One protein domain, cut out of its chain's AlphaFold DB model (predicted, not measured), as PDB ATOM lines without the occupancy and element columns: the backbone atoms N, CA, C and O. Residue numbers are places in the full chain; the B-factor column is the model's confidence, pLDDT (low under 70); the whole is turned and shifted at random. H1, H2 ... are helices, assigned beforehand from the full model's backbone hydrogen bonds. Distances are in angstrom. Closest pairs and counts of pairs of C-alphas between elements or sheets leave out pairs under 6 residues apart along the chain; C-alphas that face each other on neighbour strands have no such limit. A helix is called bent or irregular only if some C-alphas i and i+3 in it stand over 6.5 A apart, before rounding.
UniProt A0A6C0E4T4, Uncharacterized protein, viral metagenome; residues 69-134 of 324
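What this domain is: This is residues 69 to 134 of the 324 residues of an uncharacterized protein of viral metagenome (UniProt A0A6C0E4T4). Three helices run back and forth side by side, loosely set, with H2 between H1 and H3 at the corner of an open triangle. The printed part has 66 residues, all helix by class, in the order H1, H2, H3, with no named strand. It is elongated, 37 by 24 by 16 A, and only just compact, close to loose, with a radius of gyration of the C-alphas of 12.9 A.

How they stand to each other: Start with H1, residues 69 to 90, and H2, residues 94 to 114: they are close but not clearly touching, closest at the C-alphas of Ala 90 and Val 96, 6.9 A, and run opposite ways at a shallow tilt of 14 degrees. H3, residues 120 to 132, is close to but not clearly touching H2, closest at the C-alphas of Lys 112 and Leu 120, 6.7 A, opposite ways at a shallow tilt of 3 degrees. H1 and H3 are apart. O i to N i+4 pairs within hydrogen-bond range number 17 of 18 in H1, 14 of 17 in H2 and 5 of 9 in H3.

Where its parts are: Find C-alpha 69 at (-21.404, -6.789, 19.063); H1 runs 30.5 A to C-alpha 90. H2 runs 31.2 A, with a kink of 30 degrees near residue 102, and is only just irregular: C-alphas 99 and 102 are 6.8 A apart. H3 spans 19.9 A and ends at C-alpha 132, (-45.051, 1.719, -0.250).

The domain as a whole: The C-alphas of Gly 92 and Gly 117 are farthest apart, 37.4 A. Both links are tight, and the printed part has no cut. Mean pLDDT of the printed part is 70.3; look for values under 70 at residues 87, 89 to 92, 94 to 97 and 114 to 134.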
ATOM      1  N   LYS A  69     -20.843  -6.930  20.413       80.88
ATOM      2  CA  LYS A  69     -21.404  -6.789  19.063       80.88
ATOM      3  C   LYS A  69     -22.340  -7.936  18.662       80.88
ATOM      4  O   LYS A  69     -23.336  -7.692  17.996       80.88
ATOM      5  N   ILE A  70     -22.064  -9.176  19.058       82.62
ATOM      6  CA  ILE A  70     -22.961 -10.300  18.765       82.62
ATOM      7  C   ILE A  70     -24.229 -10.213  19.617       82.62
ATOM      8  O   ILE A  70     -25.314 -10.484  19.120       82.62
ATOM      9  N   PHE A  71     -24.120  -9.741  20.862       83.44
ATOM     10  CA  PHE A  71     -25.285  -9.493  21.707       83.44
ATOM     11  C   PHE A  71     -26.168  -8.395  21.113       83.44
ATOM     12  O   PHE A  71     -27.386  -8.555  21.067       83.44
ATOM     13  N   ILE A  72     -25.571  -7.320  20.585       84.50
ATOM     14  CA  ILE A  72     -26.332  -6.255  19.921       84.50
ATOM     15  C   ILE A  72     -27.005  -6.746  18.632       84.50
ATOM     16  O   ILE A  72     -28.154  -6.401  18.374       84.50
ATOM     17  N   LEU A  73     -26.342  -7.620  17.869       82.06
ATOM     18  CA  LEU A  73     -26.902  -8.258  16.677       82.06
ATOM     19  C   LEU A  73     -28.064  -9.205  17.020       82.06
ATOM     20  O   LEU A  73     -29.101  -9.162  16.365       82.06
ATOM     21  N   ILE A  74     -27.931 -10.001  18.083       85.75
ATOM     22  CA  ILE A  74     -28.989 -10.889  18.586       85.75
ATOM     23  C   ILE A  74     -30.210 -10.071  19.022       85.75
ATOM     24  O   ILE A  74     -31.324 -10.386  18.617       85.75
ATOM     25  N   ILE A  75     -30.012  -8.992  19.785       85.94
ATOM     26  CA  ILE A  75     -31.103  -8.112  20.232       85.94
ATOM     27  C   ILE A  75     -31.849  -7.507  19.041       85.94
ATOM     28  O   ILE A  75     -33.077  -7.462  19.045       85.94
ATOM     29  N   VAL A  76     -31.133  -7.095  17.993       82.25
ATOM     30  CA  VAL A  76     -31.764  -6.615  16.758       82.25
ATOM     31  C   VAL A  76     -32.566  -7.724  16.092       82.25
ATOM     32  O   VAL A  76     -33.707  -7.487  15.710       82.25
ATOM     33  N   ILE A  77     -31.999  -8.918  15.940       84.75
ATOM     34  CA  ILE A  77     -32.677 -10.044  15.289       84.75
ATOM     35  C   ILE A  77     -33.966 -10.397  16.036       84.75
ATOM     36  O   ILE A  77     -35.012 -10.528  15.405       84.75
ATOM     37  N   PHE A  78     -33.926 -10.455  17.370       84.06
ATOM     38  CA  PHE A  78     -35.120 -10.626  18.200       84.06
ATOM     39  C   PHE A  78     -36.106  -9.461  18.062       84.06
ATOM     40  O   PHE A  78     -37.313  -9.692  18.028       84.06
ATOM     41  N   GLY A  79     -35.616  -8.228  17.920       82.50
ATOM     42  CA  GLY A  79     -36.436  -7.063  17.598       82.50
ATOM     43  C   GLY A  79     -37.159  -7.208  16.257       82.50
ATOM     44  O   GLY A  79     -38.366  -7.012  16.198       82.50
ATOM     45  N   LEU A  80     -36.462  -7.627  15.197       77.31
ATOM     46  CA  LEU A  80     -37.037  -7.841  13.863       77.31
ATOM     47  C   LEU A  80     -38.039  -9.006  13.841       77.31
ATOM     48  O   LEU A  80     -39.110  -8.887  13.247       77.31
ATOM     49  N   LEU A  81     -37.732 -10.104  14.539       83.06
ATOM     50  CA  LEU A  81     -38.647 -11.236  14.735       83.06
ATOM     51  C   LEU A  81     -39.906 -10.810  15.501       83.06
ATOM     52  O   LEU A  81     -41.016 -11.192  15.134       83.06
ATOM     53  N   GLY A  82     -39.742  -9.982  16.536       82.19
ATOM     54  CA  GLY A  82     -40.847  -9.422  17.308       82.19
ATOM     55  C   GLY A  82     -41.718  -8.486  16.475       82.19
ATOM     56  O   GLY A  82     -42.942  -8.588  16.521       82.19
ATOM     57  N   VAL A  83     -41.108  -7.618  15.661       77.12
ATOM     58  CA  VAL A  83     -41.823  -6.685  14.776       77.12
ATOM     59  C   VAL A  83     -42.725  -7.431  13.788       77.12
ATOM     60  O   VAL A  83     -43.827  -6.958  13.536       77.12
ATOM     61  N   ASN A  84     -42.347  -8.619  13.307       74.31
ATOM     62  CA  ASN A  84     -43.217  -9.439  12.453       74.31
ATOM     63  C   ASN A  84     -44.533  -9.837  13.159       74.31
ATOM     64  O   ASN A  84     -45.611  -9.750  12.573       74.31
ATOM     65  N   ILE A  85     -44.460 -10.196  14.447       80.88
ATOM     66  CA  ILE A  85     -45.644 -10.454  15.283       80.88
ATOM     67  C   ILE A  85     -46.443  -9.163  15.506       80.88
ATOM     68  O   ILE A  85     -47.663  -9.160  15.358       80.88
ATOM     69  N   PHE A  86     -45.773  -8.057  15.838       71.50
ATOM     70  CA  PHE A  86     -46.446  -6.791  16.132       71.50
ATOM     71  C   PHE A  86     -47.140  -6.192  14.907       71.50
ATOM     72  O   PHE A  86     -48.236  -5.660  15.046       71.50
ATOM     73  N   VAL A  87     -46.559  -6.325  13.710       68.81
ATOM     74  CA  VAL A  87     -47.189  -5.915  12.447       68.81
ATOM     75  C   VAL A  87     -48.443  -6.738  12.185       68.81
ATOM     76  O   VAL A  87     -49.468  -6.165  11.833       68.81
ATOM     77  N   TYR A  88     -48.403  -8.051  12.425       70.75
ATOM     78  CA  TYR A  88     -49.564  -8.924  12.244       70.75
ATOM     79  C   TYR A  88     -50.725  -8.561  13.182       70.75
ATOM     80  O   TYR A  88     -51.888  -8.636  12.793       70.75
ATOM     81  N   LEU A  89     -50.413  -8.113  14.402       69.62
ATOM     82  CA  LEU A  89     -51.404  -7.603  15.357       69.62
ATOM     83  C   LEU A  89     -51.874  -6.177  15.031       69.62
ATOM     84  O   LEU A  89     -52.978  -5.794  15.407       69.62
ATOM     85  N   ALA A  90     -51.045  -5.392  14.342       66.75
ATOM     86  CA  ALA A  90     -51.318  -4.003  13.990       66.75
ATOM     87  C   ALA A  90     -52.107  -3.828  12.682       66.75
ATOM     88  O   ALA A  90     -52.444  -2.690  12.341       66.75
ATOM     89  N   VAL A  91     -52.407  -4.918  11.957       55.75
ATOM     90  CA  VAL A  91     -53.272  -4.915  10.765       55.75
ATOM     91  C   VAL A  91     -54.667  -4.415  11.164       55.75
ATOM     92  O   VAL A  91     -55.538  -5.183  11.558       55.75
ATOM     93  N   GLY A  92     -54.862  -3.097  11.104       64.69
ATOM     94  CA  GLY A  92     -56.125  -2.445  11.451       64.69
ATOM     95  C   GLY A  92     -56.039  -0.958  11.800       64.69
ATOM     96  O   GLY A  92     -57.068  -0.288  11.741       64.69
ATOM     97  N   THR A  93     -54.860  -0.413  12.122       70.62
ATOM     98  CA  THR A  93     -54.784   0.943  12.698       70.62
ATOM     99  C   THR A  93     -53.820   1.853  11.937       70.62
ATOM    100  O   THR A  93     -52.603   1.706  12.029       70.62
ATOM    101  N   GLN A  94     -54.361   2.854  11.233       66.69
ATOM    102  CA  GLN A  94     -53.572   3.857  10.501       66.69
ATOM    103  C   GLN A  94     -52.646   4.671  11.432       66.69
ATOM    104  O   GLN A  94     -51.561   5.088  11.030       66.69
ATOM    105  N   ASP A  95     -53.029   4.830  12.701       68.81
ATOM    106  CA  ASP A  95     -52.236   5.538  13.716       68.81
ATOM    107  C   ASP A  95     -50.943   4.799  14.093       68.81
ATOM    108  O   ASP A  95     -49.959   5.418  14.499       68.81
ATOM    109  N   VAL A  96     -50.904   3.476  13.907       67.56
ATOM    110  CA  VAL A  96     -49.728   2.661  14.242       67.56
ATOM    111  C   VAL A  96     -48.571   2.939  13.280       67.56
ATOM    112  O   VAL A  96     -47.410   2.915  13.676       67.56
ATOM    113  N   ILE A  97     -48.872   3.315  12.041       67.00
ATOM    114  CA  ILE A  97     -47.885   3.656  11.007       67.00
ATOM    115  C   ILE A  97     -47.086   4.889  11.428       67.00
ATOM    116  O   ILE A  97     -45.854   4.902  11.413       67.00
ATOM    117  N   ASN A  98     -47.806   5.913  11.880       73.88
ATOM    118  CA  ASN A  98     -47.221   7.166  12.333       73.88
ATOM    119  C   ASN A  98     -46.472   6.990  13.664       73.88
ATOM    120  O   ASN A  98     -45.468   7.664  13.892       73.88
ATOM    121  N   ALA A  99     -46.910   6.049  14.508       71.56
ATOM    122  CA  ALA A  99     -46.222   5.682  15.744       71.56
ATOM    123  C   ALA A  99     -44.921   4.886  15.508       71.56
ATOM    124  O   ALA A  99     -43.972   5.023  16.280       71.56
ATOM    125  N   ILE A 100     -44.842   4.083  14.439       71.44
ATOM    126  CA  ILE A 100     -43.668   3.247  14.127       71.44
ATOM    127  C   ILE A 100     -42.596   4.016  13.347       71.44
ATOM    128  O   ILE A 100     -41.410   3.714  13.501       71.44
ATOM    129  N   LYS A 101     -42.968   5.032  12.563       77.56
ATOM    130  CA  LYS A 101     -42.026   5.855  11.786       77.56
ATOM    131  C   LYS A 101     -40.793   6.350  12.578       77.56
ATOM    132  O   LYS A 101     -39.672   6.129  12.120       77.56
ATOM    133  N   PRO A 102     -40.924   6.969  13.771       82.25
ATOM    134  CA  PRO A 102     -39.749   7.417  14.527       82.25
ATOM    135  C   PRO A 102     -38.855   6.256  14.991       82.25
ATOM    136  O   PRO A 102     -37.640   6.412  15.101       82.25
ATOM    137  N   ILE A 103     -39.441   5.082  15.235       75.50
ATOM    138  CA  ILE A 103     -38.725   3.874  15.663       75.50
ATOM    139  C   ILE A 103     -37.909   3.305  14.498       75.50
ATOM    140  O   ILE A 103     -36.753   2.924  14.674       75.50
ATOM    141  N   THR A 104     -38.486   3.287  13.295       73.94
ATOM    142  CA  THR A 104     -37.816   2.801  12.081       73.94
ATOM    143  C   THR A 104     -36.678   3.728  11.660       73.94
ATOM    144  O   THR A 104     -35.587   3.244  11.365       73.94
ATOM    145  N   ASP A 105     -36.869   5.046  11.731       77.56
ATOM    146  CA  ASP A 105     -35.813   6.024  11.437       77.56
ATOM    147  C   ASP A 105     -34.633   5.904  12.432       77.56
ATOM    148  O   ASP A 105     -33.460   5.907  12.040       77.56
ATOM    149  N   ALA A 106     -34.921   5.724  13.728       73.88
ATOM    150  CA  ALA A 106     -33.899   5.487  14.750       73.88
ATOM    151  C   ALA A 106     -33.134   4.173  14.516       73.88
ATOM    152  O   ALA A 106     -31.908   4.128  14.654       73.88
ATOM    153  N   PHE A 107     -33.845   3.120  14.106       76.19
ATOM    154  CA  PHE A 107     -33.256   1.831  13.766       76.19
ATOM    155  C   PHE A 107     -32.295   1.948  12.577       76.19
ATOM    156  O   PHE A 107     -31.153   1.504  12.665       76.19
ATOM    157  N   VAL A 108     -32.689   2.630  11.498       75.81
ATOM    158  CA  VAL A 108     -31.820   2.854  10.326       75.81
ATOM    159  C   VAL A 108     -30.529   3.577  10.713       75.81
ATOM    160  O   VAL A 108     -29.435   3.165  10.319       75.81
ATOM    161  N   ASN A 109     -30.630   4.631  11.525       78.31
ATOM    162  CA  ASN A 109     -29.470   5.414  11.959       78.31
ATOM    163  C   ASN A 109     -28.526   4.624  12.876       78.31
ATOM    164  O   ASN A 109     -27.299   4.757  12.784       78.31
ATOM    165  N   PHE A 110     -29.088   3.765  13.725       74.19
ATOM    166  CA  PHE A 110     -28.324   2.824  14.531       74.19
ATOM    167  C   PHE A 110     -27.568   1.823  13.641       74.19
ATOM    168  O   PHE A 110     -26.353   1.671  13.776       74.19
ATOM    169  N   PHE A 111     -28.239   1.226  12.652       71.69
ATOM    170  CA  PHE A 111     -27.629   0.281  11.709       71.69
ATOM    171  C   PHE A 111     -26.515   0.906  10.876       71.69
ATOM    172  O   PHE A 111     -25.442   0.322  10.731       71.69
ATOM    173  N   LYS A 112     -26.724   2.136  10.409       73.38
ATOM    174  CA  LYS A 112     -25.707   2.910   9.692       73.38
ATOM    175  C   LYS A 112     -24.459   3.170  10.537       73.38
ATOM    176  O   LYS A 112     -23.347   3.185  10.013       73.38
ATOM    177  N   SER A 113     -24.635   3.366  11.843       73.88
ATOM    178  CA  SER A 113     -23.532   3.611  12.779       73.88
ATOM    179  C   SER A 113     -22.736   2.342  13.103       73.88
ATOM    180  O   SER A 113     -21.520   2.420  13.281       73.88
ATOM    181  N   ILE A 114     -23.410   1.189  13.159       67.12
ATOM    182  CA  ILE A 114     -22.810  -0.109  13.501       67.12
ATOM    183  C   ILE A 114     -22.135  -0.771  12.288       67.12
ATOM    184  O   ILE A 114     -21.038  -1.311  12.424       67.12
ATOM    185  N   PHE A 115     -22.740  -0.693  11.099       69.31
ATOM    186  CA  PHE A 115     -22.252  -1.331   9.872       69.31
ATOM    187  C   PHE A 115     -21.701  -0.294   8.887       69.31
ATOM    188  O   PHE A 115     -22.270  -0.043   7.826       69.31
ATOM    189  N   LYS A 116     -20.569   0.331   9.225       65.06
ATOM    190  CA  LYS A 116     -19.836   1.178   8.271       65.06
ATOM    191  C   LYS A 116     -19.208   0.286   7.179       65.06
ATOM    192  O   LYS A 116     -18.171  -0.319   7.424       65.06
ATOM    193  N   GLY A 117     -19.845   0.173   6.003       65.19
ATOM    194  CA  GLY A 117     -19.347  -0.601   4.847       65.19
ATOM    195  C   GLY A 117     -20.386  -0.844   3.733       65.19
ATOM    196  O   GLY A 117     -21.512  -0.356   3.810       65.19
ATOM    197  N   ASN A 118     -20.023  -1.637   2.710       57.34
ATOM    198  CA  ASN A 118     -20.804  -1.907   1.477       57.34
ATOM    199  C   ASN A 118     -22.183  -2.580   1.684       57.34
ATOM    200  O   ASN A 118     -22.952  -2.727   0.740       57.34
ATOM    201  N   ILE A 119     -22.518  -2.974   2.911       56.66
ATOM    202  CA  ILE A 119     -23.791  -3.610   3.291       56.66
ATOM    203  C   ILE A 119     -24.944  -2.596   3.457       56.66
ATOM    204  O   ILE A 119     -26.111  -2.980   3.527       56.66
ATOM    205  N   LEU A 120     -24.652  -1.291   3.461       52.41
ATOM    206  CA  LEU A 120     -25.634  -0.239   3.754       52.41
ATOM    207  C   LEU A 120     -26.739  -0.081   2.685       52.41
ATOM    208  O   LEU A 120     -27.873   0.280   3.014       52.41
ATOM    209  N   ASN A 121     -26.437  -0.382   1.419       57.72
ATOM    210  CA  ASN A 121     -27.372  -0.171   0.304       57.72
ATOM    211  C   ASN A 121     -28.484  -1.231   0.256       57.72
ATOM    212  O   ASN A 121     -29.538  -1.004  -0.325       57.72
ATOM    213  N   ILE A 122     -28.278  -2.385   0.889       58.03
ATOM    214  CA  ILE A 122     -29.248  -3.488   0.888       58.03
ATOM    215  C   ILE A 122     -30.359  -3.229   1.920       58.03
ATOM    216  O   ILE A 122     -31.533  -3.462   1.649       58.03
ATOM    217  N   PHE A 123     -30.011  -2.674   3.085       58.97
ATOM    218  CA  PHE A 123     -30.964  -2.434   4.176       58.97
ATOM    219  C   PHE A 123     -31.808  -1.166   4.003       58.97
ATOM    220  O   PHE A 123     -32.975  -1.148   4.387       58.97
ATOM    221  N   THR A 124     -31.243  -0.110   3.416       59.72
ATOM    222  CA  THR A 124     -31.971   1.146   3.156       59.72
ATOM    223  C   THR A 124     -33.087   0.953   2.124       59.72
ATOM    224  O   THR A 124     -34.202   1.424   2.337       59.72
ATOM    225  N   ASN A 125     -32.831   0.165   1.076       58.50
ATOM    226  CA  ASN A 125     -33.827  -0.176   0.056       58.50
ATOM    227  C   ASN A 125     -34.943  -1.099   0.581       58.50
ATOM    228  O   ASN A 125     -36.099  -0.952   0.191       58.50
ATOM    229  N   ALA A 126     -34.631  -2.011   1.509       62.09
ATOM    230  CA  ALA A 126     -35.625  -2.907   2.104       62.09
ATOM    231  C   ALA A 126     -36.683  -2.159   2.939       62.09
ATOM    232  O   ALA A 126     -37.848  -2.549   2.955       62.09
ATOM    233  N   ILE A 127     -36.297  -1.071   3.613       59.56
ATOM    234  CA  ILE A 127     -37.192  -0.309   4.496       59.56
ATOM    235  C   ILE A 127     -38.087   0.648   3.697       59.56
ATOM    236  O   ILE A 127     -39.243   0.848   4.066       59.56
ATOM    237  N   GLN A 128     -37.613   1.169   2.561       60.97
ATOM    238  CA  GLN A 128     -38.436   1.999   1.676       60.97
ATOM    239  C   GLN A 128     -39.633   1.220   1.097       60.97
ATOM    240  O   GLN A 128     -40.738   1.753   1.039       60.97
ATOM    241  N   GLY A 129     -39.451  -0.065   0.763       59.50
ATOM    242  CA  GLY A 129     -40.531  -0.928   0.263       59.50
ATOM    243  C   GLY A 129     -41.635  -1.230   1.286       59.50
ATOM    244  O   GLY A 129     -42.766  -1.518   0.902       59.50
ATOM    245  N   VAL A 130     -41.343  -1.120   2.587       59.66
ATOM    246  CA  VAL A 130     -42.340  -1.302   3.660       59.66
ATOM    247  C   VAL A 130     -43.311  -0.118   3.723       59.66
ATOM    248  O   VAL A 130     -44.484  -0.311   4.035       59.66
ATOM    249  N   TYR A 131     -42.858   1.092   3.379       57.84
ATOM    250  CA  TYR A 131     -43.715   2.280   3.346       57.84
ATOM    251  C   TYR A 131     -44.656   2.307   2.128       57.84
ATOM    252  O   TYR A 131     -45.797   2.747   2.262       57.84
ATOM    253  N   ASP A 132     -44.230   1.777   0.975       53.44
ATOM    254  CA  ASP A 132     -45.051   1.719  -0.250       53.44
ATOM    255  C   ASP A 132     -46.132   0.625  -0.220       53.44
ATOM    256  O   ASP A 132     -47.125   0.700  -0.946       53.44
ATOM    257  N   LEU A 133     -46.006  -0.367   0.667       48.53
ATOM    258  CA  LEU A 133     -47.000  -1.436   0.813       48.53
ATOM    259  C   LEU A 133     -48.329  -0.972   1.435       48.53
ATOM    260  O   LEU A 133     -49.276  -1.751   1.527       48.53
ATOM    261  N   LEU A 134     -48.413   0.286   1.875       47.41
ATOM    262  CA  LEU A 134     -49.459   0.757   2.780       47.41
ATOM    263  C   LEU A 134     -50.475   1.713   2.143       47.41
ATOM    264  O   LEU A 134     -51.391   2.177   2.820       47.41
TER     265      LEU A 134